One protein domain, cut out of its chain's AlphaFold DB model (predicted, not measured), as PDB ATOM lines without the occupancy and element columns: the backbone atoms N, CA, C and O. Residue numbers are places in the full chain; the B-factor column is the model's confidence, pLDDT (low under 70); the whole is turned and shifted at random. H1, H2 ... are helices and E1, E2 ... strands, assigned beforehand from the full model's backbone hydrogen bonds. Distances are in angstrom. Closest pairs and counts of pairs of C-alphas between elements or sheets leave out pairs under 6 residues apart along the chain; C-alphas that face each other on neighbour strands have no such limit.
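Overview. This is residues 2 to 196 of the 444 residues of an uncharacterized protein of Trypanosoma cruzi (UniProt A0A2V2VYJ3). Six helices make an up-and-down bundle, each running against the one before it in the chain, in two rows: H2, H4 and H6, then H3, H5 and H7. The hairpin E1 and E2 packs on H7, E2 also on H5; H1 is at one side, steep to H3, and H8 and H9 are at the opposite side, by H6 and H7, with H10 beyond H8. The printed part has 195 residues with ten named helices and two named strands, H1 to H5, E1, E2, H6 to H10; the sheet E1 - E2 is antiparallel and the class mostly helix. It is compact, with a radius of gyration of the C-alphas of 16.3 A, and spans 43 by 39 by 36 A.

Arrangement. E1, residues 107 to 111, and E2, residues 114 to 118, are an antiparallel hairpin at 145 degrees; N 109 and O 116, 2.9 A apart, are within hydrogen-bond range. The closest C-alphas of E1 and H7, residues 144 to 161, are those of His 111 and Ala 153, 5.7 A; of E2 and H5, residues 80 to 94, those of Phe 114 and Gln 88, 6.1 A. H6, residues 126 to 142, is the hub, touching four helices. The closest C-alphas are, with H5, Phe 128 and Ala 94, 5.1 A; with H7, its hairpin partner, Ala 139 and Glu 147, 5.0 A; with H4, residues 66 to 76, Pro 134 and Thr 71, 5.5 A; with H8, residues 167 to 175, Pro 133 and Leu 169, 5.6 A. H2, residues 16 to 29, and H3, residues 37 to 51, form a helical hairpin at a shallow tilt of 29 degrees, closest at C-alphas Val 20 and Leu 44, 6.5 A. H2 touches H4 at Arg 29 and Phe 76, C-alphas 5.1 A apart, and H3 touches H5 at Ser 49 and Ala 93, 5.2 A. H1, residues 2 to 13, only just touches H3, with 3 pairs of C-alphas within 8 A, closest Arg 8 and Ser 51, 5.2 A. H9, residues 179 to 184, touches H7 at Phe 184 and Leu 158, C-alphas 5.7 A apart; H10, residues 189 to 195, is near H8, with 6 pairs of C-alphas within 10 A. Every O i to N i+4 pair is within hydrogen-bond range in H1, H2, H5, H7 and H8, against 10 of 11 in H3, 5 of 7 in H4, 7 of 13 in H6, 2 of 3 in H10 and 0 of 2 in H9, where 2 of 3 O i to N i+3 pairs are.

Along the chain. H1 begins at C-alpha 2, (-27.371, 45.554, 63.146). H6 is 25.8 A long, H7 25.4 A, H3 21.0 A. H10 ends at C-alpha 195, (-21.696, 38.263, 23.124).

Size, cuts and confidence. The C-alphas farthest apart, of Gln 35 and Asp 193, are 49.3 A apart. The printed part has no cut; the links H3 to H4 and H5 to E1 are long. Mean pLDDT of the printed part is 83.9; 29 residues are under 70, among them 99 to 107 and 187 to 196.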
ATOM      1  N   ASP A   2     -26.885  46.928  62.981       61.53
ATOM      2  CA  ASP A   2     -27.371  45.554  63.146       61.53
ATOM      3  C   ASP A   2     -28.896  45.450  63.247       61.53
ATOM      4  O   ASP A   2     -29.494  44.640  62.553       61.53
ATOM      5  N   ALA A   3     -29.569  46.374  63.942       75.31
ATOM      6  CA  ALA A   3     -31.032  46.335  64.077       75.31
ATOM      7  C   ALA A   3     -31.807  46.455  62.744       75.31
ATOM      8  O   ALA A   3     -32.928  45.962  62.631       75.31
ATOM      9  N   LYS A   4     -31.255  47.130  61.718       75.06
ATOM     10  CA  LYS A   4     -31.881  47.168  60.377       75.06
ATOM     11  C   LYS A   4     -31.696  45.838  59.652       75.06
ATOM     12  O   LYS A   4     -32.627  45.370  59.006       75.06
ATOM     13  N   HIS A   5     -30.509  45.253  59.766       77.81
ATOM     14  CA  HIS A   5     -30.191  43.966  59.166       77.81
ATOM     15  C   HIS A   5     -31.012  42.835  59.803       77.81
ATOM     16  O   HIS A   5     -31.660  42.080  59.085       77.81
ATOM     17  N   GLU A   6     -31.102  42.799  61.134       80.38
ATOM     18  CA  GLU A   6     -31.936  41.850  61.882       80.38
ATOM     19  C   GLU A   6     -33.413  41.949  61.495       80.38
ATOM     20  O   GLU A   6     -34.057  40.932  61.263       80.38
ATOM     21  N   ARG A   7     -33.952  43.169  61.352       82.75
ATOM     22  CA  ARG A   7     -35.338  43.362  60.895       82.75
ATOM     23  C   ARG A   7     -35.563  42.818  59.491       82.75
ATOM     24  O   ARG A   7     -36.579  42.177  59.263       82.75
ATOM     25  N   ARG A   8     -34.637  43.058  58.558       86.19
ATOM     26  CA  ARG A   8     -34.733  42.508  57.197       86.19
ATOM     27  C   ARG A   8     -34.712  40.987  57.234       86.19
ATOM     28  O   ARG A   8     -35.650  40.368  56.748       86.19
ATOM     29  N   ALA A   9     -33.724  40.393  57.899       85.19
ATOM     30  CA  ALA A   9     -33.640  38.944  58.062       85.19
ATOM     31  C   ALA A   9     -34.921  38.362  58.687       85.19
ATOM     32  O   ALA A   9     -35.443  37.361  58.200       85.19
ATOM     33  N   TRP A  10     -35.483  39.035  59.693       89.75
ATOM     34  CA  TRP A  10     -36.740  38.647  60.329       89.75
ATOM     35  C   TRP A  10     -37.924  38.634  59.348       89.75
ATOM     36  O   TRP A  10     -38.698  37.676  59.361       89.75
ATOM     37  N   LEU A  11     -38.044  39.643  58.467       91.00
ATOM     38  CA  LEU A  11     -39.106  39.717  57.447       91.00
ATOM     39  C   LEU A  11     -39.038  38.558  56.446       91.00
ATOM     40  O   LEU A  11     -40.080  38.045  56.034       91.00
ATOM     41  N   PHE A  12     -37.830  38.136  56.066       91.00
ATOM     42  CA  PHE A  12     -37.639  36.963  55.213       91.00
ATOM     43  C   PHE A  12     -37.960  35.667  55.968       91.00
ATOM     44  O   PHE A  12     -38.747  34.858  55.481       91.00
ATOM     45  N   GLN A  13     -37.429  35.497  57.184       90.06
ATOM     46  CA  GLN A  13     -37.636  34.296  58.008       90.06
ATOM     47  C   GLN A  13     -39.112  34.023  58.321       90.06
ATOM     48  O   GLN A  13     -39.528  32.870  58.349       90.06
ATOM     49  N   HIS A  14     -39.913  35.070  58.526       92.69
ATOM     50  CA  HIS A  14     -41.342  34.943  58.830       92.69
ATOM     51  C   HIS A  14     -42.230  34.988  57.575       92.69
ATOM     52  O   HIS A  14     -43.451  35.091  57.684       92.69
ATOM     53  N   GLY A  15     -41.639  34.927  56.375       90.94
ATOM     54  CA  GLY A  15     -42.375  34.851  55.111       90.94
ATOM     55  C   GLY A  15     -43.123  36.128  54.719       90.94
ATOM     56  O   GLY A  15     -43.944  36.087  53.803       90.94
ATOM     57  N   CYS A  16     -42.849  37.271  55.360       94.88
ATOM     58  CA  CYS A  16     -43.510  38.539  55.046       94.88
ATOM     59  C   CYS A  16     -43.215  38.990  53.610       94.88
ATOM     60  O   CYS A  16     -44.114  39.468  52.923       94.88
ATOM     61  N   VAL A  17     -41.978  38.795  53.140       95.25
ATOM     62  CA  VAL A  17     -41.578  39.112  51.758       95.25
ATOM     63  C   VAL A  17     -42.377  38.275  50.757       95.25
ATOM     64  O   VAL A  17     -43.004  38.830  49.860       95.25
ATOM     65  N   ASN A  18     -42.455  36.958  50.964       94.62
ATOM     66  CA  ASN A  18     -43.226  36.060  50.099       94.62
ATOM     67  C   ASN A  18     -44.726  36.380  50.114       94.62
ATOM     68  O   ASN A  18     -45.379  36.317  49.074       94.62
ATOM     69  N   ALA A  19     -45.277  36.774  51.265       96.31
ATOM     70  CA  ALA A  19     -46.662  37.226  51.352       96.31
ATOM     71  C   ALA A  19     -46.897  38.500  50.523       96.31
ATOM     72  O   ALA A  19     -47.892  38.585  49.806       96.31
ATOM     73  N   VAL A  20     -45.972  39.466  50.567       97.00
ATOM     74  CA  VAL A  20     -46.045  40.689  49.750       97.00
ATOM     75  C   VAL A  20     -45.913  40.378  48.260       97.00
ATOM     76  O   VAL A  20     -46.671  40.940  47.474       97.00
ATOM     77  N   ILE A  21     -45.038  39.449  47.868       96.69
ATOM     78  CA  ILE A  21     -44.926  38.959  46.482       96.69
ATOM     79  C   ILE A  21     -46.250  38.325  46.027       96.69
ATOM     80  O   ILE A  21     -46.749  38.660  44.960       96.69
ATOM     81  N   ALA A  22     -46.884  37.486  46.849       95.88
ATOM     82  CA  ALA A  22     -48.177  36.881  46.518       95.88
ATOM     83  C   ALA A  22     -49.321  37.912  46.421       95.88
ATOM     84  O   ALA A  22     -50.250  37.754  45.627       95.88
ATOM     85  N   VAL A  23     -49.279  38.980  47.227       96.06
ATOM     86  CA  VAL A  23     -50.219  40.104  47.087       96.06
ATOM     87  C   VAL A  23     -49.948  40.863  45.791       96.06
ATOM     88  O   VAL A  23     -50.898  41.168  45.076       96.06
ATOM     89  N   LEU A  24     -48.680  41.124  45.464       96.56
ATOM     90  CA  LEU A  24     -48.284  41.768  44.213       96.56
ATOM     91  C   LEU A  24     -48.783  40.973  42.997       96.56
ATOM     92  O   LEU A  24     -49.402  41.566  42.124       96.56
ATOM     93  N   GLU A  25     -48.635  39.647  42.991       95.62
ATOM     94  CA  GLU A  25     -49.171  38.757  41.947       95.62
ATOM     95  C   GLU A  25     -50.672  38.978  41.716       95.62
ATOM     96  O   GLU A  25     -51.125  39.195  40.593       95.62
ATOM     97  N   ARG A  26     -51.465  38.979  42.795       93.56
ATOM     98  CA  ARG A  26     -52.920  39.183  42.713       93.56
ATOM     99  C   ARG A  26     -53.281  40.577  42.214       93.56
ATOM    100  O   ARG A  26     -54.209  40.712  41.426       93.56
ATOM    101  N   VAL A  27     -52.552  41.595  42.669       93.88
ATOM    102  CA  VAL A  27     -52.763  42.991  42.266       93.88
ATOM    103  C   VAL A  27     -52.445  43.189  40.785       93.88
ATOM    104  O   VAL A  27     -53.179  43.900  40.107       93.88
ATOM    105  N   LEU A  28     -51.393  42.548  40.271       93.06
ATOM    106  CA  LEU A  28     -51.018  42.625  38.858       93.06
ATOM    107  C   LEU A  28     -51.994  41.875  37.943       93.06
ATOM    108  O   LEU A  28     -52.211  42.313  36.819       93.06
ATOM    109  N   ARG A  29     -52.615  40.790  38.423       92.25
ATOM    110  CA  ARG A  29     -53.607  40.020  37.648       92.25
ATOM    111  C   ARG A  29     -54.975  40.683  37.514       92.25
ATOM    112  O   ARG A  29     -55.698  40.366  36.579       92.25
ATOM    113  N   ALA A  30     -55.354  41.537  38.458       90.88
ATOM    114  CA  ALA A  30     -56.666  42.182  38.475       90.88
ATOM    115  C   ALA A  30     -56.553  43.642  38.946       90.88
ATOM    116  O   ALA A  30     -57.101  44.009  39.988       90.88
ATOM    117  N   PRO A  31     -55.819  44.500  38.215       89.75
ATOM    118  CA  PRO A  31     -55.531  45.866  38.652       89.75
ATOM    119  C   PRO A  31     -56.801  46.722  38.786       89.75
ATOM    120  O   PRO A  31     -56.897  47.544  39.697       89.75
ATOM    121  N   HIS A  32     -57.794  46.485  37.923       89.25
ATOM    122  CA  HIS A  32     -59.073  47.198  37.884       89.25
ATOM    123  C   HIS A  32     -59.973  46.911  39.096       89.25
ATOM    124  O   HIS A  32     -60.761  47.768  39.492       89.25
ATOM    125  N   ASP A  33     -59.818  45.745  39.730       90.62
ATOM    126  CA  ASP A  33     -60.567  45.374  40.937       90.62
ATOM    127  C   ASP A  33     -59.992  46.030  42.207       90.62
ATOM    128  O   ASP A  33     -60.606  46.015  43.280       90.62
ATOM    129  N   VAL A  34     -58.810  46.648  42.110       90.81
ATOM    130  CA  VAL A  34     -58.117  47.272  43.237       90.81
ATOM    131  C   VAL A  34     -58.449  48.766  43.298       90.81
ATOM    132  O   VAL A  34     -57.773  49.606  42.709       90.81
ATOM    133  N   GLN A  35     -59.438  49.129  44.122       87.44
ATOM    134  CA  GLN A  35     -59.919  50.518  44.283       87.44
ATOM    135  C   GLN A  35     -58.828  51.564  44.597       87.44
ATOM    136  O   GLN A  35     -59.004  52.747  44.327       87.44
ATOM    137  N   SER A  36     -57.711  51.163  45.209       91.44
ATOM    138  CA  SER A  36     -56.582  52.047  45.546       91.44
ATOM    139  C   SER A  36     -55.271  51.580  44.916       91.44
ATOM    140  O   SER A  36     -54.209  51.706  45.535       91.44
ATOM    141  N   PHE A  37     -55.338  51.055  43.686       93.25
ATOM    142  CA  PHE A  37     -54.187  50.510  42.963       93.25
ATOM    143  C   PHE A  37     -52.937  51.407  43.025       93.25
ATOM    144  O   PHE A  37     -51.900  50.908  43.467       93.25
ATOM    145  N   PRO A  38     -53.002  52.728  42.725       93.62
ATOM    146  CA  PRO A  38     -51.805  53.576  42.715       93.62
ATOM    147  C   PRO A  38     -51.098  53.653  44.075       93.62
ATOM    148  O   PRO A  38     -49.873  53.715  44.152       93.62
ATOM    149  N   SER A  39     -51.861  53.649  45.174       93.62
ATOM    150  CA  SER A  39     -51.281  53.672  46.519       93.62
ATOM    151  C   SER A  39     -50.727  52.307  46.907       93.62
ATOM    152  O   SER A  39     -49.647  52.238  47.497       93.62
ATOM    153  N   LEU A  40     -51.457  51.236  46.587       95.38
ATOM    154  CA  LEU A  40     -51.082  49.880  46.967       95.38
ATOM    155  C   LEU A  40     -49.808  49.435  46.247       95.38
ATOM    156  O   LEU A  40     -48.875  48.999  46.914       95.38
ATOM    157  N   ILE A  41     -49.718  49.615  44.925       96.00
ATOM    158  CA  ILE A  41     -48.536  49.207  44.151       96.00
ATOM    159  C   ILE A  41     -47.265  49.884  44.677       96.00
ATOM    160  O   ILE A  41     -46.259  49.226  44.949       96.00
ATOM    161  N   ARG A  42     -47.354  51.186  44.972       93.94
ATOM    162  CA  ARG A  42     -46.268  51.961  45.575       93.94
ATOM    163  C   ARG A  42     -45.885  51.434  46.958       93.94
ATOM    164  O   ARG A  42     -44.705  51.373  47.285       93.94
ATOM    165  N   GLN A  43     -46.860  51.075  47.795       93.81
ATOM    166  CA  GLN A  43     -46.607  50.527  49.133       93.81
ATOM    167  C   GLN A  43     -45.943  49.148  49.080       93.81
ATOM    168  O   GLN A  43     -45.029  48.901  49.863       93.81
ATOM    169  N   LEU A  44     -46.357  48.283  48.149       96.31
ATOM    170  CA  LEU A  44     -45.757  46.963  47.953       96.31
ATOM    171  C   LEU A  44     -44.287  47.097  47.531       96.31
ATOM    172  O   LEU A  44     -43.411  46.542  48.190       96.31
ATOM    173  N   PHE A  45     -43.991  47.914  46.516       95.62
ATOM    174  CA  PHE A  45     -42.609  48.161  46.087       95.62
ATOM    175  C   PHE A  45     -41.772  48.899  47.134       95.62
ATOM    176  O   PHE A  45     -40.591  48.599  47.297       95.62
ATOM    177  N   CYS A  46     -42.373  49.812  47.900       93.00
ATOM    178  CA  CYS A  46     -41.726  50.433  49.054       93.00
ATOM    179  C   CYS A  46     -41.321  49.381  50.095       93.00
ATOM    180  O   CYS A  46     -40.173  49.365  50.534       93.00
ATOM    181  N   PHE A  47     -42.222  48.463  50.447       94.06
ATOM    182  CA  PHE A  47     -41.932  47.384  51.388       94.06
ATOM    183  C   PHE A  47     -40.812  46.467  50.882       94.06
ATOM    184  O   PHE A  47     -39.868  46.186  51.625       94.06
ATOM    185  N   LEU A  48     -40.889  46.028  49.621       94.31
ATOM    186  CA  LEU A  48     -39.859  45.191  49.003       94.31
ATOM    187  C   LEU A  48     -38.510  45.919  49.000       94.31
ATOM    188  O   LEU A  48     -37.515  45.374  49.468       94.31
ATOM    189  N   SER A  49     -38.490  47.189  48.591       91.25
ATOM    190  CA  SER A  49     -37.279  48.011  48.597       91.25
ATOM    191  C   SER A  49     -36.691  48.127  50.006       91.25
ATOM    192  O   SER A  49     -35.495  47.933  50.183       91.25
ATOM    193  N   LEU A  50     -37.493  48.395  51.041       88.50
ATOM    194  CA  LEU A  50     -37.010  48.482  52.430       88.50
ATOM    195  C   LEU A  50     -36.442  47.150  52.960       88.50
ATOM    196  O   LEU A  50     -35.534  47.160  53.805       88.50
ATOM    197  N   SER A  51     -36.977  46.031  52.466       88.88
ATOM    198  CA  SER A  51     -36.538  44.673  52.804       88.88
ATOM    199  C   SER A  51     -35.191  44.328  52.165       88.88
ATOM    200  O   SER A  51     -34.398  43.618  52.779       88.88
ATOM    201  N   GLU A  52     -34.902  44.889  50.990       88.12
ATOM    202  CA  GLU A  52     -33.648  44.700  50.260       88.12
ATOM    203  C   GLU A  52     -32.492  45.531  50.848       88.12
ATOM    204  O   GLU A  52     -32.654  46.674  51.304       88.12
ATOM    205  N   SER A  53     -31.291  44.953  50.848       78.50
ATOM    206  CA  SER A  53     -30.098  45.577  51.406       78.50
ATOM    207  C   SER A  53     -29.211  46.148  50.308       78.50
ATOM    208  O   SER A  53     -28.624  45.402  49.538       78.50
ATOM    209  N   ALA A  54     -28.982  47.465  50.321       68.62
ATOM    210  CA  ALA A  54     -28.030  48.111  49.405       68.62
ATOM    211  C   ALA A  54     -26.584  47.576  49.532       68.62
ATOM    212  O   ALA A  54     -25.772  47.746  48.638       68.62
ATOM    213  N   GLN A  55     -26.247  46.927  50.653       65.56
ATOM    214  CA  GLN A  55     -24.915  46.363  50.910       65.56
ATOM    215  C   GLN A  55     -24.787  44.894  50.469       65.56
ATOM    216  O   GLN A  55     -23.774  44.269  50.765       65.56
ATOM    217  N   GLY A  56     -25.835  44.301  49.880       65.00
ATOM    218  CA  GLY A  56     -25.837  42.903  49.423       65.00
ATOM    219  C   GLY A  56     -25.732  41.842  50.529       65.00
ATOM    220  O   GLY A  56     -25.586  40.660  50.233       65.00
ATOM    221  N   ARG A  57     -25.789  42.235  51.811       65.75
ATOM    222  CA  ARG A  57     -25.690  41.326  52.965       65.75
ATOM    223  C   ARG A  57     -27.058  40.832  53.430       65.75
ATOM    224  O   ARG A  57     -27.914  41.655  53.768       65.75
ATOM    225  N   GLY A  58     -27.177  39.517  53.622       74.50
ATOM    226  CA  GLY A  58     -28.363  38.845  54.163       74.50
ATOM    227  C   GLY A  58     -29.217  38.184  53.079       74.50
ATOM    228  O   GLY A  58     -28.746  38.058  51.954       74.50
ATOM    229  N   PRO A  59     -30.446  37.756  53.418       81.31
ATOM    230  CA  PRO A  59     -31.412  37.271  52.435       81.31
ATOM    231  C   PRO A  59     -31.733  38.362  51.413       81.31
ATOM    232  O   PRO A  59     -31.902  39.524  51.801       81.31
ATOM    233  N   LYS A  60     -31.834  37.987  50.140       87.50
ATOM    234  CA  LYS A  60     -32.045  38.922  49.035       87.50
ATOM    235  C   LYS A  60     -33.337  38.617  48.293       87.50
ATOM    236  O   LYS A  60     -33.826  37.488  48.292       87.50
ATOM    237  N   LEU A  61     -33.896  39.628  47.636       90.88
ATOM    238  CA  LEU A  61     -35.061  39.454  46.772       90.88
ATOM    239  C   LEU A  61     -34.750  38.601  45.533       90.88
ATOM    240  O   LEU A  61     -35.669  37.961  45.026       90.88
ATOM    241  N   GLU A  62     -33.493  38.558  45.081       87.12
ATOM    242  CA  GLU A  62     -33.060  37.711  43.954       87.12
ATOM    243  C   GLU A  62     -33.253  36.211  44.240       87.12
ATOM    244  O   GLU A  62     -33.553  35.450  43.329       87.12
ATOM    245  N   ASP A  63     -33.207  35.803  45.514       88.25
ATOM    246  CA  ASP A  63     -33.437  34.417  45.953       88.25
ATOM    247  C   ASP A  63     -34.935  34.053  46.044       88.25
ATOM    248  O   ASP A  63     -35.310  32.964  46.490       88.25
ATOM    249  N   THR A  64     -35.825  34.984  45.693       92.44
ATOM    250  CA  THR A  64     -37.279  34.800  45.758       92.44
ATOM    251  C   THR A  64     -37.881  34.646  44.367       92.44
ATOM    252  O   THR A  64     -37.256  34.928  43.353       92.44
ATOM    253  N   ARG A  65     -39.168  34.293  44.303       93.00
ATOM    254  CA  ARG A  65     -39.916  34.223  43.039       93.00
ATOM    255  C   ARG A  65     -40.317  35.589  42.468       93.00
ATOM    256  O   ARG A  65     -41.179  35.626  41.598       93.00
ATOM    257  N   LEU A  66     -39.783  36.707  42.974       94.56
ATOM    258  CA  LEU A  66     -40.231  38.048  42.585       94.56
ATOM    259  C   LEU A  66     -40.129  38.271  41.070       94.56
ATOM    260  O   LEU A  66     -41.127  38.656  40.470       94.56
ATOM    261  N   VAL A  67     -38.964  38.016  40.467       91.94
ATOM    262  CA  VAL A  67     -38.717  38.273  39.035       91.94
ATOM    263  C   VAL A  67     -39.585  37.371  38.152       91.94
ATOM    264  O   VAL A  67     -40.282  37.872  37.265       91.94
ATOM    265  N   ASP A  68     -39.615  36.067  38.442       92.56
ATOM    266  CA  ASP A  68     -40.417  35.089  37.696       92.56
ATOM    267  C   ASP A  68     -41.913  35.412  37.779       92.56
ATOM    268  O   ASP A  68     -42.585  35.561  36.759       92.56
ATOM    269  N   MET A  69     -42.430  35.601  39.000       95.31
ATOM    270  CA  MET A  69     -43.838  35.933  39.233       95.31
ATOM    271  C   MET A  69     -44.217  37.233  38.529       95.31
ATOM    272  O   MET A  69     -45.285  37.313  37.921       95.31
ATOM    273  N   PHE A  70     -43.361  38.252  38.613       95.12
ATOM    274  CA  PHE A  70     -43.623  39.550  38.009       95.12
ATOM    275  C   PHE A  70     -43.710  39.437  36.486       95.12
ATOM    276  O   PHE A  70     -44.678  39.910  35.895       95.12
ATOM    277  N   THR A  71     -42.761  38.731  35.869       92.38
ATOM    278  CA  THR A  71     -42.733  38.477  34.422       92.38
ATOM    279  C   THR A  71     -43.982  37.728  33.953       92.38
ATOM    280  O   THR A  71     -44.628  38.137  32.990       92.38
ATOM    281  N   GLU A  72     -44.375  36.663  34.656       93.69
ATOM    282  CA  GLU A  72     -45.589  35.901  34.339       93.69
ATOM    283  C   GLU A  72     -46.855  36.756  34.491       93.69
ATOM    284  O   GLU A  72     -47.756  36.698  33.652       93.69
ATOM    285  N   SER A  73     -46.922  37.579  35.539       92.88
ATOM    286  CA  SER A  73     -48.129  38.332  35.892       92.88
ATOM    287  C   SER A  73     -48.412  39.516  34.970       92.88
ATOM    288  O   SER A  73     -49.573  39.893  34.831       92.88
ATOM    289  N   LEU A  74     -47.393  40.086  34.317       91.50
ATOM    290  CA  LEU A  74     -47.576  41.220  33.404       91.50
ATOM    291  C   LEU A  74     -48.487  40.896  32.211       91.50
ATOM    292  O   LEU A  74     -49.179  41.785  31.736       91.50
ATOM    293  N   HIS A  75     -48.571  39.635  31.779       88.44
ATOM    294  CA  HIS A  75     -49.456  39.215  30.682       88.44
ATOM    295  C   HIS A  75     -50.949  39.445  30.970       88.44
ATOM    296  O   HIS A  75     -51.750  39.496  30.043       88.44
ATOM    297  N   PHE A  76     -51.331  39.562  32.246       88.00
ATOM    298  CA  PHE A  76     -52.709  39.829  32.672       88.00
ATOM    299  C   PHE A  76     -53.005  41.322  32.844       88.00
ATOM    300  O   PHE A  76     -54.131  41.697  33.163       88.00
ATOM    301  N   LEU A  77     -51.991  42.175  32.695       89.69
ATOM    302  CA  LEU A  77     -52.161  43.611  32.800       89.69
ATOM    303  C   LEU A  77     -52.994  44.099  31.607       89.69
ATOM    304  O   LEU A  77     -52.744  43.711  30.468       89.69
ATOM    305  N   GLU A  78     -53.960  44.977  31.864       84.12
ATOM    306  CA  GLU A  78     -54.747  45.653  30.832       84.12
ATOM    307  C   GLU A  78     -54.758  47.154  31.139       84.12
ATOM    308  O   GLU A  78     -55.266  47.562  32.181       84.12
ATOM    309  N   GLY A  79     -54.190  47.973  30.247       85.44
ATOM    310  CA  GLY A  79     -54.159  49.438  30.371       85.44
ATOM    311  C   GLY A  79     -52.762  50.021  30.617       85.44
ATOM    312  O   GLY A  79     -52.015  49.588  31.502       85.44
ATOM    313  N   ALA A  80     -52.403  51.043  29.836       89.06
ATOM    314  CA  ALA A  80     -51.092  51.696  29.896       89.06
ATOM    315  C   ALA A  80     -50.888  52.503  31.192       89.06
ATOM    316  O   ALA A  80     -49.764  52.666  31.661       89.06
ATOM    317  N   GLU A  81     -51.965  52.981  31.812       91.81
ATOM    318  CA  GLU A  81     -51.945  53.711  33.077       91.81
ATOM    319  C   GLU A  81     -51.411  52.859  34.234       91.81
ATOM    320  O   GLU A  81     -50.627  53.346  35.053       91.81
ATOM    321  N   TYR A  82     -51.770  51.573  34.280       93.62
ATOM    322  CA  TYR A  82     -51.270  50.658  35.301       93.62
ATOM    323  C   TYR A  82     -49.798  50.345  35.067       93.62
ATOM    324  O   TYR A  82     -49.016  50.370  36.019       93.62
ATOM    325  N   LEU A  83     -49.405  50.145  33.805       94.38
ATOM    326  CA  LEU A  83     -48.011  49.963  33.416       94.38
ATOM    327  C   LEU A  83     -47.151  51.150  33.867       94.38
ATOM    328  O   LEU A  83     -46.129  50.947  34.514       94.38
ATOM    329  N   ILE A  84     -47.589  52.387  33.613       95.06
ATOM    330  CA  ILE A  84     -46.879  53.599  34.049       95.06
ATOM    331  C   ILE A  84     -46.697  53.614  35.577       95.06
ATOM    332  O   ILE A  84     -45.598  53.873  36.072       95.06
ATOM    333  N   LEU A  85     -47.748  53.302  36.343       95.50
ATOM    334  CA  LEU A  85     -47.696  53.294  37.811       95.50
ATOM    335  C   LEU A  85     -46.783  52.194  38.373       95.50
ATOM    336  O   LEU A  85     -46.052  52.434  39.343       95.50
ATOM    337  N   ILE A  86     -46.816  51.002  37.776       96.50
ATOM    338  CA  ILE A  86     -45.940  49.883  38.139       96.50
ATOM    339  C   ILE A  86     -44.490  50.267  37.849       96.50
ATOM    340  O   ILE A  86     -43.649  50.204  38.746       96.50
ATOM    341  N   THR A  87     -44.208  50.746  36.638       95.88
ATOM    342  CA  THR A  87     -42.866  51.135  36.201       95.88
ATOM    343  C   THR A  87     -42.285  52.247  37.071       95.88
ATOM    344  O   THR A  87     -41.157  52.125  37.548       95.88
ATOM    345  N   GLN A  88     -43.056  53.296  37.381       95.50
ATOM    346  CA  GLN A  88     -42.613  54.337  38.316       95.50
ATOM    347  C   GLN A  88     -42.283  53.756  39.699       95.50
ATOM    348  O   GLN A  88     -41.312  54.177  40.328       95.50
ATOM    349  N   SER A  89     -43.068  52.786  40.178       95.25
ATOM    350  CA  SER A  89     -42.839  52.148  41.479       95.25
ATOM    351  C   SER A  89     -41.568  51.293  41.492       95.25
ATOM    352  O   SER A  89     -40.857  51.307  42.499       95.25
ATOM    353  N   VAL A  90     -41.261  50.608  40.383       95.75
ATOM    354  CA  VAL A  90     -40.013  49.856  40.171       95.75
ATOM    355  C   VAL A  90     -38.809  50.800  40.134       95.75
ATOM    356  O   VAL A  90     -37.852  50.584  40.876       95.75
ATOM    357  N   LEU A  91     -38.870  51.889  39.358       93.19
ATOM    358  CA  LEU A  91     -37.797  52.893  39.292       93.19
ATOM    359  C   LEU A  91     -37.548  53.561  40.657       93.19
ATOM    360  O   LEU A  91     -36.401  53.722  41.085       93.19
ATOM    361  N   ASP A  92     -38.615  53.897  41.386       91.44
ATOM    362  CA  ASP A  92     -38.531  54.450  42.743       91.44
ATOM    363  C   ASP A  92     -37.912  53.443  43.737       91.44
ATOM    364  O   ASP A  92     -37.181  53.839  44.652       91.44
ATOM    365  N   ALA A  93     -38.194  52.145  43.567       91.81
ATOM    366  CA  ALA A  93     -37.631  51.075  44.388       91.81
ATOM    367  C   ALA A  93     -36.142  50.842  44.098       91.81
ATOM    368  O   ALA A  93     -35.370  50.706  45.052       91.81
ATOM    369  N   ALA A  94     -35.751  50.854  42.818       90.00
ATOM    370  CA  ALA A  94     -34.373  50.692  42.353       90.00
ATOM    371  C   ALA A  94     -33.465  51.826  42.848       90.00
ATOM    372  O   ALA A  94     -32.365  51.584  43.345       90.00
ATOM    373  N   THR A  95     -33.957  53.066  42.788       86.38
ATOM    374  CA  THR A  95     -33.223  54.281  43.198       86.38
ATOM    375  C   THR A  95     -33.360  54.615  44.692       86.38
ATOM    376  O   THR A  95     -32.973  55.691  45.150       86.38
ATOM    377  N   SER A  96     -33.933  53.698  45.484       74.06
ATOM    378  CA  SER A  96     -34.143  53.815  46.940       74.06
ATOM    379  C   SER A  96     -34.794  55.122  47.410       74.06
ATOM    380  O   SER A  96     -34.558  55.590  48.529       74.06
ATOM    381  N   LYS A  97     -35.699  55.692  46.608       70.50
ATOM    382  CA  LYS A  97     -36.464  56.899  46.973       70.50
ATOM    383  C   LYS A  97     -37.210  56.736  48.303       70.50
ATOM    384  O   LYS A  97     -37.385  57.697  49.052       70.50
ATOM    385  N   TYR A  98     -37.612  55.509  48.624       70.69
ATOM    386  CA  TYR A  98     -38.350  55.168  49.839       70.69
ATOM    387  C   TYR A  98     -37.517  55.214  51.132       70.69
ATOM    388  O   TYR A  98     -38.082  55.418  52.207       70.69
ATOM    389  N   ASP A  99     -36.186  55.103  51.053       63.97
ATOM    390  CA  ASP A  99     -35.305  55.155  52.231       63.97
ATOM    391  C   ASP A  99     -35.104  56.585  52.769       63.97
ATOM    392  O   ASP A  99     -34.644  56.787  53.896       63.97
ATOM    393  N   GLN A 100     -35.458  57.608  51.986       62.44
ATOM    394  CA  GLN A 100     -35.070  59.004  52.220       62.44
ATOM    395  C   GLN A 100     -36.244  59.885  52.659       62.44
ATOM    396  O   GLN A 100     -36.379  61.038  52.246       62.44
ATOM    397  N   TYR A 101     -37.047  59.368  53.590       48.78
ATOM    398  CA  TYR A 101     -38.285  59.969  54.113       48.78
ATOM    399  C   TYR A 101     -38.169  61.418  54.652       48.78
ATOM    400  O   TYR A 101     -39.179  62.040  54.974       48.78
ATOM    401  N   ARG A 102     -36.956  61.976  54.789       45.31
ATOM    402  CA  ARG A 102     -36.694  63.303  55.382       45.31
ATOM    403  C   ARG A 102     -36.070  64.347  54.444       45.31
ATOM    404  O   ARG A 102     -35.910  65.489  54.863       45.31
ATOM    405  N   SER A 103     -35.734  64.019  53.194       47.75
ATOM    406  CA  SER A 103     -35.106  64.984  52.271       47.75
ATOM    407  C   SER A 103     -36.175  65.761  51.490       47.75
ATOM    408  O   SER A 103     -36.646  65.320  50.447       47.75
ATOM    409  N   ARG A 104     -36.611  66.909  52.027       47.66
ATOM    410  CA  ARG A 104     -37.771  67.680  51.529       47.66
ATOM    411  C   ARG A 104     -37.515  68.614  50.338       47.66
ATOM    412  O   ARG A 104     -38.415  69.356  49.963       47.66
ATOM    413  N   THR A 105     -36.351  68.570  49.701       51.34
ATOM    414  CA  THR A 105     -36.058  69.413  48.529       51.34
ATOM    415  C   THR A 105     -35.201  68.644  47.538       51.34
ATOM    416  O   THR A 105     -33.979  68.774  47.525       51.34
ATOM    417  N   ARG A 106     -35.844  67.819  46.710       59.66
ATOM    418  CA  ARG A 106     -35.204  67.232  45.531       59.66
ATOM    419  C   ARG A 106     -35.850  67.799  44.288       59.66
ATOM    420  O   ARG A 106     -37.074  67.807  44.183       59.66
ATOM    421  N   ARG A 107     -35.020  68.290  43.370       65.88
ATOM    422  CA  ARG A 107     -35.482  68.604  42.021       65.88
ATOM    423  C   ARG A 107     -35.832  67.277  41.357       65.88
ATOM    424  O   ARG A 107     -35.130  66.287  41.540       65.88
ATOM    425  N   VAL A 108     -36.946  67.252  40.647       76.88
ATOM    426  CA  VAL A 108     -37.405  66.079  39.909       76.88
ATOM    427  C   VAL A 108     -37.289  66.425  38.439       76.88
ATOM    428  O   VAL A 108     -37.677  67.526  38.049       76.88
ATOM    429  N   ASN A 109     -36.728  65.515  37.655       78.81
ATOM    430  CA  ASN A 109     -36.774  65.605  36.207       78.81
ATOM    431  C   ASN A 109     -37.803  64.622  35.678       78.81
ATOM    432  O   ASN A 109     -37.938  63.514  36.205       78.81
ATOM    433  N   THR A 110     -38.525  65.044  34.653       83.50
ATOM    434  CA  THR A 110     -39.584  64.245  34.052       83.50
ATOM    435  C   THR A 110     -39.118  63.769  32.685       83.50
ATOM    436  O   THR A 110     -38.721  64.577  31.850       83.50
ATOM    437  N   HIS A 111     -39.165  62.459  32.471       79.12
ATOM    438  CA  HIS A 111     -38.872  61.794  31.208       79.12
ATOM    439  C   HIS A 111     -40.166  61.142  30.732       79.12
ATOM    440  O   HIS A 111     -40.528  60.059  31.194       79.12
ATOM    441  N   GLY A 112     -40.906  61.875  29.896       86.94
ATOM    442  CA  GLY A 112     -42.248  61.489  29.472       86.94
ATOM    443  C   GLY A 112     -43.181  61.269  30.664       86.94
ATOM    444  O   GLY A 112     -43.433  62.198  31.433       86.94
ATOM    445  N   HIS A 113     -43.672  60.045  30.846       89.25
ATOM    446  CA  HIS A 113     -44.527  59.677  31.980       89.25
ATOM    447  C   HIS A 113     -43.795  59.452  33.319       89.25
ATOM    448  O   HIS A 113     -44.456  59.362  34.357       89.25
ATOM    449  N   PHE A 114     -42.460  59.375  33.330       92.62
ATOM    450  CA  PHE A 114     -41.684  58.993  34.515       92.62
ATOM    451  C   PHE A 114     -40.980  60.168  35.180       92.62
ATOM    452  O   PHE A 114     -40.507  61.101  34.539       92.62
ATOM    453  N   THR A 115     -40.870  60.097  36.502       88.69
ATOM    454  CA  THR A 115     -40.251  61.124  37.341       88.69
ATOM    455  C   THR A 115     -39.040  60.565  38.074       88.69
ATOM    456  O   THR A 115     -39.149  59.594  38.824       88.69
ATOM    457  N   LEU A 116     -37.884  61.202  37.887       85.19
ATOM    458  CA  LEU A 116     -36.614  60.795  38.483       85.19
ATOM    459  C   LEU A 116     -36.059  61.895  39.404       85.19
ATOM    460  O   LEU A 116     -36.055  63.073  39.033       85.19
ATOM    461  N   PRO A 117     -35.593  61.554  40.617       73.06
ATOM    462  CA  PRO A 117     -34.972  62.522  41.516       73.06
ATOM    463  C   PRO A 117     -33.571  62.920  41.024       73.06
ATOM    464  O   PRO A 117     -32.696  62.076  40.899       73.06
ATOM    465  N   ILE A 118     -33.321  64.215  40.829       65.81
ATOM    466  CA  ILE A 118     -31.993  64.756  40.502       65.81
ATOM    467  C   ILE A 118     -31.377  65.421  41.747       65.81
ATOM    468  O   ILE A 118     -32.081  66.128  42.481       65.81
ATOM    469  N   PRO A 119     -30.063  65.240  42.003       59.75
ATOM    470  CA  PRO A 119     -29.090  64.481  41.197       59.75
ATOM    471  C   PRO A 119     -29.030  62.974  41.503       59.75
ATOM    472  O   PRO A 119     -28.335  62.242  40.813       59.75
ATOM    473  N   ASN A 120     -29.749  62.500  42.523       67.25
ATOM    474  CA  ASN A 120     -29.585  61.148  43.059       67.25
ATOM    475  C   ASN A 120     -30.618  60.167  42.483       67.25
ATOM    476  O   ASN A 120     -31.562  59.806  43.190       67.25
ATOM    477  N   CYS A 121     -30.428  59.743  41.231       74.75
ATOM    478  CA  CYS A 121     -31.186  58.652  40.602       74.75
ATOM    479  C   CYS A 121     -30.312  57.428  40.274       74.75
ATOM    480  O   CYS A 121     -30.636  56.682  39.355       74.75
ATOM    481  N   SER A 122     -29.216  57.225  41.010       81.31
ATOM    482  CA  SER A 122     -28.421  55.998  40.949       81.31
ATOM    483  C   SER A 122     -29.228  54.793  41.444       81.31
ATOM    484  O   SER A 122     -30.043  54.911  42.361       81.31
ATOM    485  N   VAL A 123     -29.002  53.621  40.853       82.25
ATOM    486  CA  VAL A 123     -29.527  52.343  41.324       82.25
ATOM    487  C   VAL A 123     -28.769  51.965  42.583       82.25
ATOM    488  O   VAL A 123     -27.561  51.761  42.582       82.25
ATOM    489  N   GLU A 124     -29.520  51.849  43.663       82.25
ATOM    490  CA  GLU A 124     -29.035  51.425  44.974       82.25
ATOM    491  C   GLU A 124     -29.390  49.952  45.236       82.25
ATOM    492  O   GLU A 124     -28.828  49.313  46.123       82.25
ATOM    493  N   LYS A 125     -30.379  49.419  44.500       85.75
ATOM    494  CA  LYS A 125     -30.932  48.066  44.661       85.75
ATOM    495  C   LYS A 125     -31.102  47.399  43.285       85.75
ATOM    496  O   LYS A 125     -32.177  47.524  42.692       85.75
ATOM    497  N   PRO A 126     -30.061  46.711  42.777       83.12
ATOM    498  CA  PRO A 126     -30.018  46.174  41.412       83.12
ATOM    499  C   PRO A 126     -31.139  45.196  41.053       83.12
ATOM    500  O   PRO A 126     -31.611  45.232  39.927       83.12
ATOM    501  N   VAL A 127     -31.652  44.411  42.007       88.69
ATOM    502  CA  VAL A 127     -32.737  43.433  41.769       88.69
ATOM    503  C   VAL A 127     -33.996  44.037  41.128       88.69
ATOM    504  O   VAL A 127     -34.727  43.366  40.408       88.69
ATOM    505  N   PHE A 128     -34.271  45.327  41.355       93.06
ATOM    506  CA  PHE A 128     -35.410  45.996  40.720       93.06
ATOM    507  C   PHE A 128     -35.157  46.334  39.246       93.06
ATOM    508  O   PHE A 128     -36.115  46.507  38.499       93.06
ATOM    509  N   ILE A 129     -33.897  46.403  38.812       92.56
ATOM    510  CA  ILE A 129     -33.535  46.569  37.400       92.56
ATOM    511  C   ILE A 129     -33.852  45.304  36.606       92.56
ATOM    512  O   ILE A 129     -34.299  45.424  35.469       92.56
ATOM    513  N   ASP A 130     -33.784  44.117  37.214       92.25
ATOM    514  CA  ASP A 130     -34.197  42.862  36.563       92.25
ATOM    515  C   ASP A 130     -35.707  42.793  36.267       92.25
ATOM    516  O   ASP A 130     -36.148  41.979  35.457       92.25
ATOM    517  N   LEU A 131     -36.514  43.681  36.863       95.75
ATOM    518  CA  LEU A 131     -37.947  43.812  36.569       95.75
ATOM    519  C   LEU A 131     -38.233  44.733  35.374       95.75
ATOM    520  O   LEU A 131     -39.359  44.759  34.875       95.75
ATOM    521  N   VAL A 132     -37.242  45.495  34.904       96.12
ATOM    522  CA  VAL A 132     -37.400  46.450  33.797       96.12
ATOM    523  C   VAL A 132     -37.522  45.764  32.428       96.12
ATOM    524  O   VAL A 132     -38.394  46.175  31.664       96.12
ATOM    525  N   PRO A 133     -36.755  44.709  32.086       95.06
ATOM    526  CA  PRO A 133     -36.899  44.032  30.797       95.06
ATOM    527  C   PRO A 133     -38.303  43.460  30.538       95.06
ATOM    528  O   PRO A 133     -38.829  43.700  29.452       95.06
ATOM    529  N   PRO A 134     -38.969  42.787  31.502       94.56
ATOM    530  CA  PRO A 134     -40.369  42.395  31.341       94.56
ATOM    531  C   PRO A 134     -41.307  43.579  31.060       94.56
ATOM    532  O   PRO A 134     -42.182  43.476  30.202       94.56
ATOM    533  N   LEU A 135     -41.101  44.721  31.731       95.75
ATOM    534  CA  LEU A 135     -41.887  45.940  31.497       95.75
ATOM    535  C   LEU A 135     -41.651  46.511  30.099       95.75
ATOM    536  O   LEU A 135     -42.607  46.926  29.454       95.75
ATOM    537  N   LEU A 136     -40.404  46.510  29.627       95.12
ATOM    538  CA  LEU A 136     -40.046  46.955  28.281       95.12
ATOM    539  C   LEU A 136     -40.644  46.041  27.208       95.12
ATOM    540  O   LEU A 136     -41.221  46.543  26.251       95.12
ATOM    541  N   CYS A 137     -40.580  44.716  27.381       93.00
ATOM    542  CA  CYS A 137     -41.230  43.767  26.472       93.00
ATOM    543  C   CYS A 137     -42.741  44.005  26.389       93.00
ATOM    544  O   CYS A 137     -43.283  44.116  25.293       93.00
ATOM    545  N   TYR A 138     -43.408  44.137  27.535       93.00
ATOM    546  CA  TYR A 138     -44.845  44.390  27.565       93.00
ATOM    547  C   TYR A 138     -45.197  45.764  26.962       93.00
ATOM    548  O   TYR A 138     -46.136  45.888  26.176       93.00
ATOM    549  N   ALA A 139     -44.425  46.809  27.286       92.88
ATOM    550  CA  ALA A 139     -44.605  48.146  26.721       92.88
ATOM    551  C   ALA A 139     -44.429  48.148  25.199       92.88
ATOM    552  O   ALA A 139     -45.202  48.790  24.498       92.88
ATOM    553  N   HIS A 140     -43.465  47.395  24.680       91.38
ATOM    554  CA  HIS A 140     -43.252  47.258  23.246       91.38
ATOM    555  C   HIS A 140     -44.480  46.684  22.525       91.38
ATOM    556  O   HIS A 140     -44.865  47.161  21.460       91.38
ATOM    557  N   GLU A 141     -45.115  45.672  23.117       90.00
ATOM    558  CA  GLU A 141     -46.266  44.985  22.524       90.00
ATOM    559  C   GLU A 141     -47.566  45.794  22.632       90.00
ATOM    560  O   GLU A 141     -48.405  45.745  21.730       90.00
ATOM    561  N   HIS A 142     -47.735  46.562  23.712       89.06
ATOM    562  CA  HIS A 142     -49.033  47.153  24.059       89.06
ATOM    563  C   HIS A 142     -49.044  48.685  24.179       89.06
ATOM    564  O   HIS A 142     -50.115  49.291  24.129       89.06
ATOM    565  N   ALA A 143     -47.889  49.337  24.342       89.38
ATOM    566  CA  ALA A 143     -47.782  50.767  24.638       89.38
ATOM    567  C   ALA A 143     -46.411  51.379  24.249       89.38
ATOM    568  O   ALA A 143     -45.691  51.882  25.112       89.38
ATOM    569  N   MET A 144     -46.061  51.403  22.953       87.50
ATOM    570  CA  MET A 144     -44.736  51.862  22.470       87.50
ATOM    571  C   MET A 144     -44.299  53.254  22.973       87.50
ATOM    572  O   MET A 144     -43.114  53.508  23.168       87.50
ATOM    573  N   ASN A 145     -45.233  54.182  23.209       88.69
ATOM    574  CA  ASN A 145     -44.881  55.496  23.770       88.69
ATOM    575  C   ASN A 145     -44.297  55.367  25.190       88.69
ATOM    576  O   ASN A 145     -43.331  56.043  25.525       88.69
ATOM    577  N   VAL A 146     -44.845  54.453  25.997       91.50
ATOM    578  CA  VAL A 146     -44.364  54.165  27.356       91.50
ATOM    579  C   VAL A 146     -43.013  53.450  27.317       91.50
ATOM    580  O   VAL A 146     -42.183  53.686  28.192       91.50
ATOM    581  N   GLU A 147     -42.758  52.621  26.299       93.62
ATOM    582  CA  GLU A 147     -41.449  51.989  26.075       93.62
ATOM    583  C   GLU A 147     -40.352  53.044  25.882       93.62
ATOM    584  O   GLU A 147     -39.354  53.026  26.601       93.62
ATOM    585  N   ASN A 148     -40.551  54.002  24.971       91.38
ATOM    586  CA  ASN A 148     -39.569  55.058  24.695       91.38
ATOM    587  C   ASN A 148     -39.295  55.939  25.924       91.38
ATOM    588  O   ASN A 148     -38.141  56.283  26.211       91.38
ATOM    589  N   ASP A 149     -40.346  56.273  26.673       93.88
ATOM    590  CA  ASP A 149     -40.235  57.014  27.928       93.88
ATOM    591  C   ASP A 149     -39.436  56.226  28.976       93.88
ATOM    592  O   ASP A 149     -38.563  56.783  29.649       93.88
ATOM    593  N   LEU A 150     -39.696  54.917  29.094       94.56
ATOM    594  CA  LEU A 150     -39.006  54.034  30.033       94.56
ATOM    595  C   LEU A 150     -37.538  53.860  29.648       94.56
ATOM    596  O   LEU A 150     -36.677  53.959  30.517       94.56
ATOM    597  N   LEU A 151     -37.231  53.672  28.365       93.50
ATOM    598  CA  LEU A 151     -35.856  53.587  27.872       93.50
ATOM    599  C   LEU A 151     -35.067  54.864  28.159       93.50
ATOM    600  O   LEU A 151     -33.935  54.802  28.637       93.50
ATOM    601  N   SER A 152     -35.691  56.022  27.947       90.31
ATOM    602  CA  SER A 152     -35.082  57.322  28.242       90.31
ATOM    603  C   SER A 152     -34.811  57.502  29.740       90.31
ATOM    604  O   SER A 152     -33.736  57.962  30.130       90.31
ATOM    605  N   ALA A 153     -35.768  57.119  30.592       91.88
ATOM    606  CA  ALA A 153     -35.613  57.159  32.044       91.88
ATOM    607  C   ALA A 153     -34.536  56.173  32.533       91.88
ATOM    608  O   ALA A 153     -33.691  56.536  33.355       91.88
ATOM    609  N   LEU A 154     -34.534  54.947  32.004       92.19
ATOM    610  CA  LEU A 154     -33.565  53.904  32.328       92.19
ATOM    611  C   LEU A 154     -32.148  54.329  31.949       92.19
ATOM    612  O   LEU A 154     -31.246  54.203  32.770       92.19
ATOM    613  N   HIS A 155     -31.956  54.880  30.750       87.75
ATOM    614  CA  HIS A 155     -30.651  55.359  30.303       87.75
ATOM    615  C   HIS A 155     -30.079  56.404  31.272       87.75
ATOM    616  O   HIS A 155     -28.928  56.288  31.686       87.75
ATOM    617  N   LEU A 156     -30.888  57.370  31.726       84.94
ATOM    618  CA  LEU A 156     -30.437  58.352  32.718       84.94
ATOM    619  C   LEU A 156     -30.086  57.705  34.069       84.94
ATOM    620  O   LEU A 156     -29.066  58.052  34.666       84.94
ATOM    621  N   VAL A 157     -30.920  56.781  34.557       86.44
ATOM    622  CA  VAL A 157     -30.667  56.047  35.809       86.44
ATOM    623  C   VAL A 157     -29.343  55.292  35.726       86.44
ATOM    624  O   VAL A 157     -28.497  55.427  36.611       86.44
ATOM    625  N   LEU A 158     -29.119  54.551  34.645       84.25
ATOM    626  CA  LEU A 158     -27.892  53.797  34.416       84.25
ATOM    627  C   LEU A 158     -26.668  54.719  34.314       84.25
ATOM    628  O   LEU A 158     -25.690  54.507  35.033       84.25
ATOM    629  N   LYS A 159     -26.770  55.811  33.549       79.31
ATOM    630  CA  LYS A 159     -25.718  56.829  33.413       79.31
ATOM    631  C   LYS A 159     -25.295  57.436  34.755       79.31
ATOM    632  O   LYS A 159     -24.112  57.661  34.981       79.31
ATOM    633  N   MET A 160     -26.242  57.650  35.671       76.31
ATOM    634  CA  MET A 160     -25.970  58.183  37.017       76.31
ATOM    635  C   MET A 160     -25.504  57.122  38.023       76.31
ATOM    636  O   MET A 160     -24.858  57.455  39.012       76.31
ATOM    637  N   THR A 161     -25.849  55.853  37.806       73.69
ATOM    638  CA  THR A 161     -25.423  54.737  38.674       73.69
ATOM    639  C   THR A 161     -24.035  54.276  38.369       73.69
ATOM    640  O   THR A 161     -23.337  53.817  39.268       73.69
ATOM    641  N   THR A 162     -23.670  54.428  37.103       60.22
ATOM    642  CA  THR A 162     -22.366  54.242  36.534       60.22
ATOM    643  C   THR A 162     -22.050  52.797  36.077       60.22
ATOM    644  O   THR A 162     -21.744  52.673  34.906       60.22
ATOM    645  N   ASN A 163     -22.206  51.719  36.874       66.69
ATOM    646  CA  ASN A 163     -22.252  50.310  36.384       66.69
ATOM    647  C   ASN A 163     -23.322  49.518  37.153       66.69
ATOM    648  O   ASN A 163     -23.351  49.568  38.384       66.69
ATOM    649  N   VAL A 164     -24.183  48.776  36.447       74.81
ATOM    650  CA  VAL A 164     -25.242  47.945  37.046       74.81
ATOM    651  C   VAL A 164     -25.148  46.514  36.545       74.81
ATOM    652  O   VAL A 164     -25.265  46.260  35.350       74.81
ATOM    653  N   ARG A 165     -25.025  45.559  37.466       76.69
ATOM    654  CA  ARG A 165     -25.149  44.140  37.136       76.69
ATOM    655  C   ARG A 165     -26.623  43.759  37.002       76.69
ATOM    656  O   ARG A 165     -27.361  43.816  37.980       76.69
ATOM    657  N   SER A 166     -27.028  43.390  35.789       83.44
ATOM    658  CA  SER A 166     -28.345  42.826  35.473       83.44
ATOM    659  C   SER A 166     -28.236  41.967  34.214       83.44
ATOM    660  O   SER A 166     -28.176  42.473  33.091       83.44
ATOM    661  N   GLU A 167     -28.203  40.646  34.393       81.38
ATOM    662  CA  GLU A 167     -28.105  39.696  33.276       81.38
ATOM    663  C   GLU A 167     -29.360  39.736  32.393       81.38
ATOM    664  O   GLU A 167     -29.273  39.616  31.169       81.38
ATOM    665  N   ALA A 168     -30.528  39.967  33.004       86.62
ATOM    666  CA  ALA A 168     -31.795  40.087  32.295       86.62
ATOM    667  C   ALA A 168     -31.805  41.309  31.365       86.62
ATOM    668  O   ALA A 168     -32.179  41.190  30.194       86.62
ATOM    669  N   LEU A 169     -31.363  42.472  31.861       89.19
ATOM    670  CA  LEU A 169     -31.314  43.696  31.065       89.19
ATOM    671  C   LEU A 169     -30.237  43.634  29.988       89.19
ATOM    672  O   LEU A 169     -30.491  44.064  28.866       89.19
ATOM    673  N   LEU A 170     -29.085  43.032  30.289       84.50
ATOM    674  CA  LEU A 170     -28.046  42.783  29.297       84.50
ATOM    675  C   LEU A 170     -28.575  41.916  28.148       84.50
ATOM    676  O   LEU A 170     -28.519  42.318  26.986       84.50
ATOM    677  N   LYS A 171     -29.158  40.753  28.468       84.62
ATOM    678  CA  LYS A 171     -29.740  39.844  27.473       84.62
ATOM    679  C   LYS A 171     -30.801  40.543  26.627       84.62
ATOM    680  O   LYS A 171     -30.804  40.393  25.407       84.62
ATOM    681  N   TRP A 172     -31.675  41.320  27.261       90.50
ATOM    682  CA  TRP A 172     -32.717  42.073  26.571       90.50
ATOM    683  C   TRP A 172     -32.144  43.148  25.638       90.50
ATOM    684  O   TRP A 172     -32.535  43.207  24.472       90.50
ATOM    685  N   ALA A 173     -31.185  43.954  26.111       88.06
ATOM    686  CA  ALA A 173     -30.571  45.027  25.330       88.06
ATOM    687  C   ALA A 173     -29.885  44.483  24.070       88.06
ATOM    688  O   ALA A 173     -30.017  45.064  22.994       88.06
ATOM    689  N   LEU A 174     -29.230  43.326  24.178       81.50
ATOM    690  CA  LEU A 174     -28.622  42.627  23.046       81.50
ATOM    691  C   LEU A 174     -29.674  42.093  22.070       81.50
ATOM    692  O   LEU A 174     -29.582  42.340  20.870       81.50
ATOM    693  N   GLN A 175     -30.704  41.406  22.576       85.00
ATOM    694  CA  GLN A 175     -31.785  40.853  21.751       85.00
ATOM    695  C   GLN A 175     -32.551  41.934  20.979       85.00
ATOM    696  O   GLN A 175     -32.955  41.710  19.839       85.00
ATOM    697  N   ARG A 176     -32.751  43.103  21.594       85.75
ATOM    698  CA  ARG A 176     -33.480  44.242  21.020       85.75
ATOM    699  C   ARG A 176     -32.575  45.283  20.349       85.75
ATOM    700  O   ARG A 176     -33.082  46.282  19.854       85.75
ATOM    701  N   LYS A 177     -31.258  45.048  20.298       80.50
ATOM    702  CA  LYS A 177     -30.244  45.962  19.736       80.50
ATOM    703  C   LYS A 177     -30.226  47.370  20.369       80.50
ATOM    704  O   LYS A 177     -29.877  48.344  19.709       80.50
ATOM    705  N   HIS A 178     -30.549  47.503  21.656       85.25
ATOM    706  CA  HIS A 178     -30.395  48.762  22.403       85.25
ATOM    707  C   HIS A 178     -28.970  48.913  22.948       85.25
ATOM    708  O   HIS A 178     -28.734  48.948  24.156       85.25
ATOM    709  N   THR A 179     -28.001  48.990  22.037       76.25
ATOM    710  CA  THR A 179     -26.564  48.948  22.351       76.25
ATOM    711  C   THR A 179     -26.060  50.143  23.148       76.25
ATOM    712  O   THR A 179     -25.092  50.014  23.887       76.25
ATOM    713  N   TYR A 180     -26.769  51.272  23.100       77.88
ATOM    714  CA  TYR A 180     -26.485  52.445  23.930       77.88
ATOM    715  C   TYR A 180     -26.664  52.207  25.437       77.88
ATOM    716  O   TYR A 180     -26.185  53.012  26.225       77.88
ATOM    717  N   LEU A 181     -27.331  51.126  25.863       83.12
ATOM    718  CA  LEU A 181     -27.430  50.761  27.281       83.12
ATOM    719  C   LEU A 181     -26.229  49.935  27.764       83.12
ATOM    720  O   LEU A 181     -25.932  49.946  28.956       83.12
ATOM    721  N   LEU A 182     -25.546  49.227  26.855       78.00
ATOM    722  CA  LEU A 182     -24.460  48.295  27.183       78.00
ATOM    723  C   LEU A 182     -23.300  48.936  27.961       78.00
ATOM    724  O   LEU A 182     -22.823  48.284  28.885       78.00
ATOM    725  N   PRO A 183     -22.882  50.191  27.690       73.56
ATOM    726  CA  PRO A 183     -21.812  50.846  28.448       73.56
ATOM    727  C   PRO A 183     -22.046  50.961  29.953       73.56
ATOM    728  O   PRO A 183     -21.098  51.185  30.699       73.56
ATOM    729  N   PHE A 184     -23.299  50.853  30.396       76.00
ATOM    730  CA  PHE A 184     -23.686  51.035  31.792       76.00
ATOM    731  C   PHE A 184     -24.041  49.718  32.495       76.00
ATOM    732  O   PHE A 184     -24.450  49.728  33.664       76.00
ATOM    733  N   LEU A 185     -23.937  48.594  31.784       76.50
ATOM    734  CA  LEU A 185     -24.230  47.265  32.297       76.50
ATOM    735  C   LEU A 185     -22.927  46.536  32.603       76.50
ATOM    736  O   LEU A 185     -22.019  46.492  31.780       76.50
ATOM    737  N   ASP A 186     -22.856  45.955  33.794       72.12
ATOM    738  CA  ASP A 186     -21.723  45.126  34.185       72.12
ATOM    739  C   ASP A 186     -21.740  43.825  33.372       72.12
ATOM    740  O   ASP A 186     -22.727  43.078  33.379       72.12
ATOM    741  N   LEU A 187     -20.656  43.595  32.640       64.19
ATOM    742  CA  LEU A 187     -20.453  42.464  31.746       64.19
ATOM    743  C   LEU A 187     -19.427  41.535  32.388       64.19
ATOM    744  O   LEU A 187     -18.245  41.859  32.465       64.19
ATOM    745  N   ASP A 188     -19.871  40.352  32.809       57.44
ATOM    746  CA  ASP A 188     -18.939  39.277  33.146       57.44
ATOM    747  C   ASP A 188     -18.093  38.950  31.905       57.44
ATOM    748  O   ASP A 188     -18.644  38.821  30.808       57.44
ATOM    749  N   ALA A 189     -16.777  38.793  32.069       51.47
ATOM    750  CA  ALA A 189     -15.857  38.448  30.988       51.47
ATOM    751  C   ALA A 189     -16.336  37.220  30.188       51.47
ATOM    752  O   ALA A 189     -16.391  37.261  28.966       51.47
ATOM    753  N   ALA A 190     -16.828  36.167  30.849       55.41
ATOM    754  CA  ALA A 190     -17.321  34.972  30.163       55.41
ATOM    755  C   ALA A 190     -18.601  35.222  29.343       55.41
ATOM    756  O   ALA A 190     -18.937  34.451  28.437       55.41
ATOM    757  N   VAL A 191     -19.381  36.248  29.688       56.62
ATOM    758  CA  VAL A 191     -20.562  36.672  28.922       56.62
ATOM    759  C   VAL A 191     -20.138  37.610  27.795       56.62
ATOM    760  O   VAL A 191     -20.592  37.431  26.667       56.62
ATOM    761  N   ALA A 192     -19.231  38.544  28.078       56.88
ATOM    762  CA  ALA A 192     -18.618  39.440  27.109       56.88
ATOM    763  C   ALA A 192     -17.993  38.656  25.944       56.88
ATOM    764  O   ALA A 192     -18.322  38.917  24.791       56.88
ATOM    765  N   ASP A 193     -17.224  37.607  26.232       50.38
ATOM    766  CA  ASP A 193     -16.559  36.759  25.234       50.38
ATOM    767  C   ASP A 193     -17.541  36.053  24.293       50.38
ATOM    768  O   ASP A 193     -17.239  35.808  23.126       50.38
ATOM    769  N   ARG A 194     -18.741  35.727  24.786       57.34
ATOM    770  CA  ARG A 194     -19.791  35.060  24.002       57.34
ATOM    771  C   ARG A 194     -20.642  36.028  23.189       57.34
ATOM    772  O   ARG A 194     -21.266  35.611  22.217       57.34
ATOM    773  N   VAL A 195     -20.719  37.285  23.613       55.19
ATOM    774  CA  VAL A 195     -21.696  38.263  23.124       55.19
ATOM    775  C   VAL A 195     -21.057  39.366  22.281       55.19
ATOM    776  O   VAL A 195     -21.648  39.799  21.294       55.19
ATOM    777  N   LEU A 196     -19.884  39.852  22.687       52.41
ATOM    778  CA  LEU A 196     -19.188  40.975  22.061       52.41
ATOM    779  C   LEU A 196     -18.506  40.640  20.730       52.41
ATOM    780  O   LEU A 196     -18.263  41.581  19.974       52.41
TER     781      LEU A 196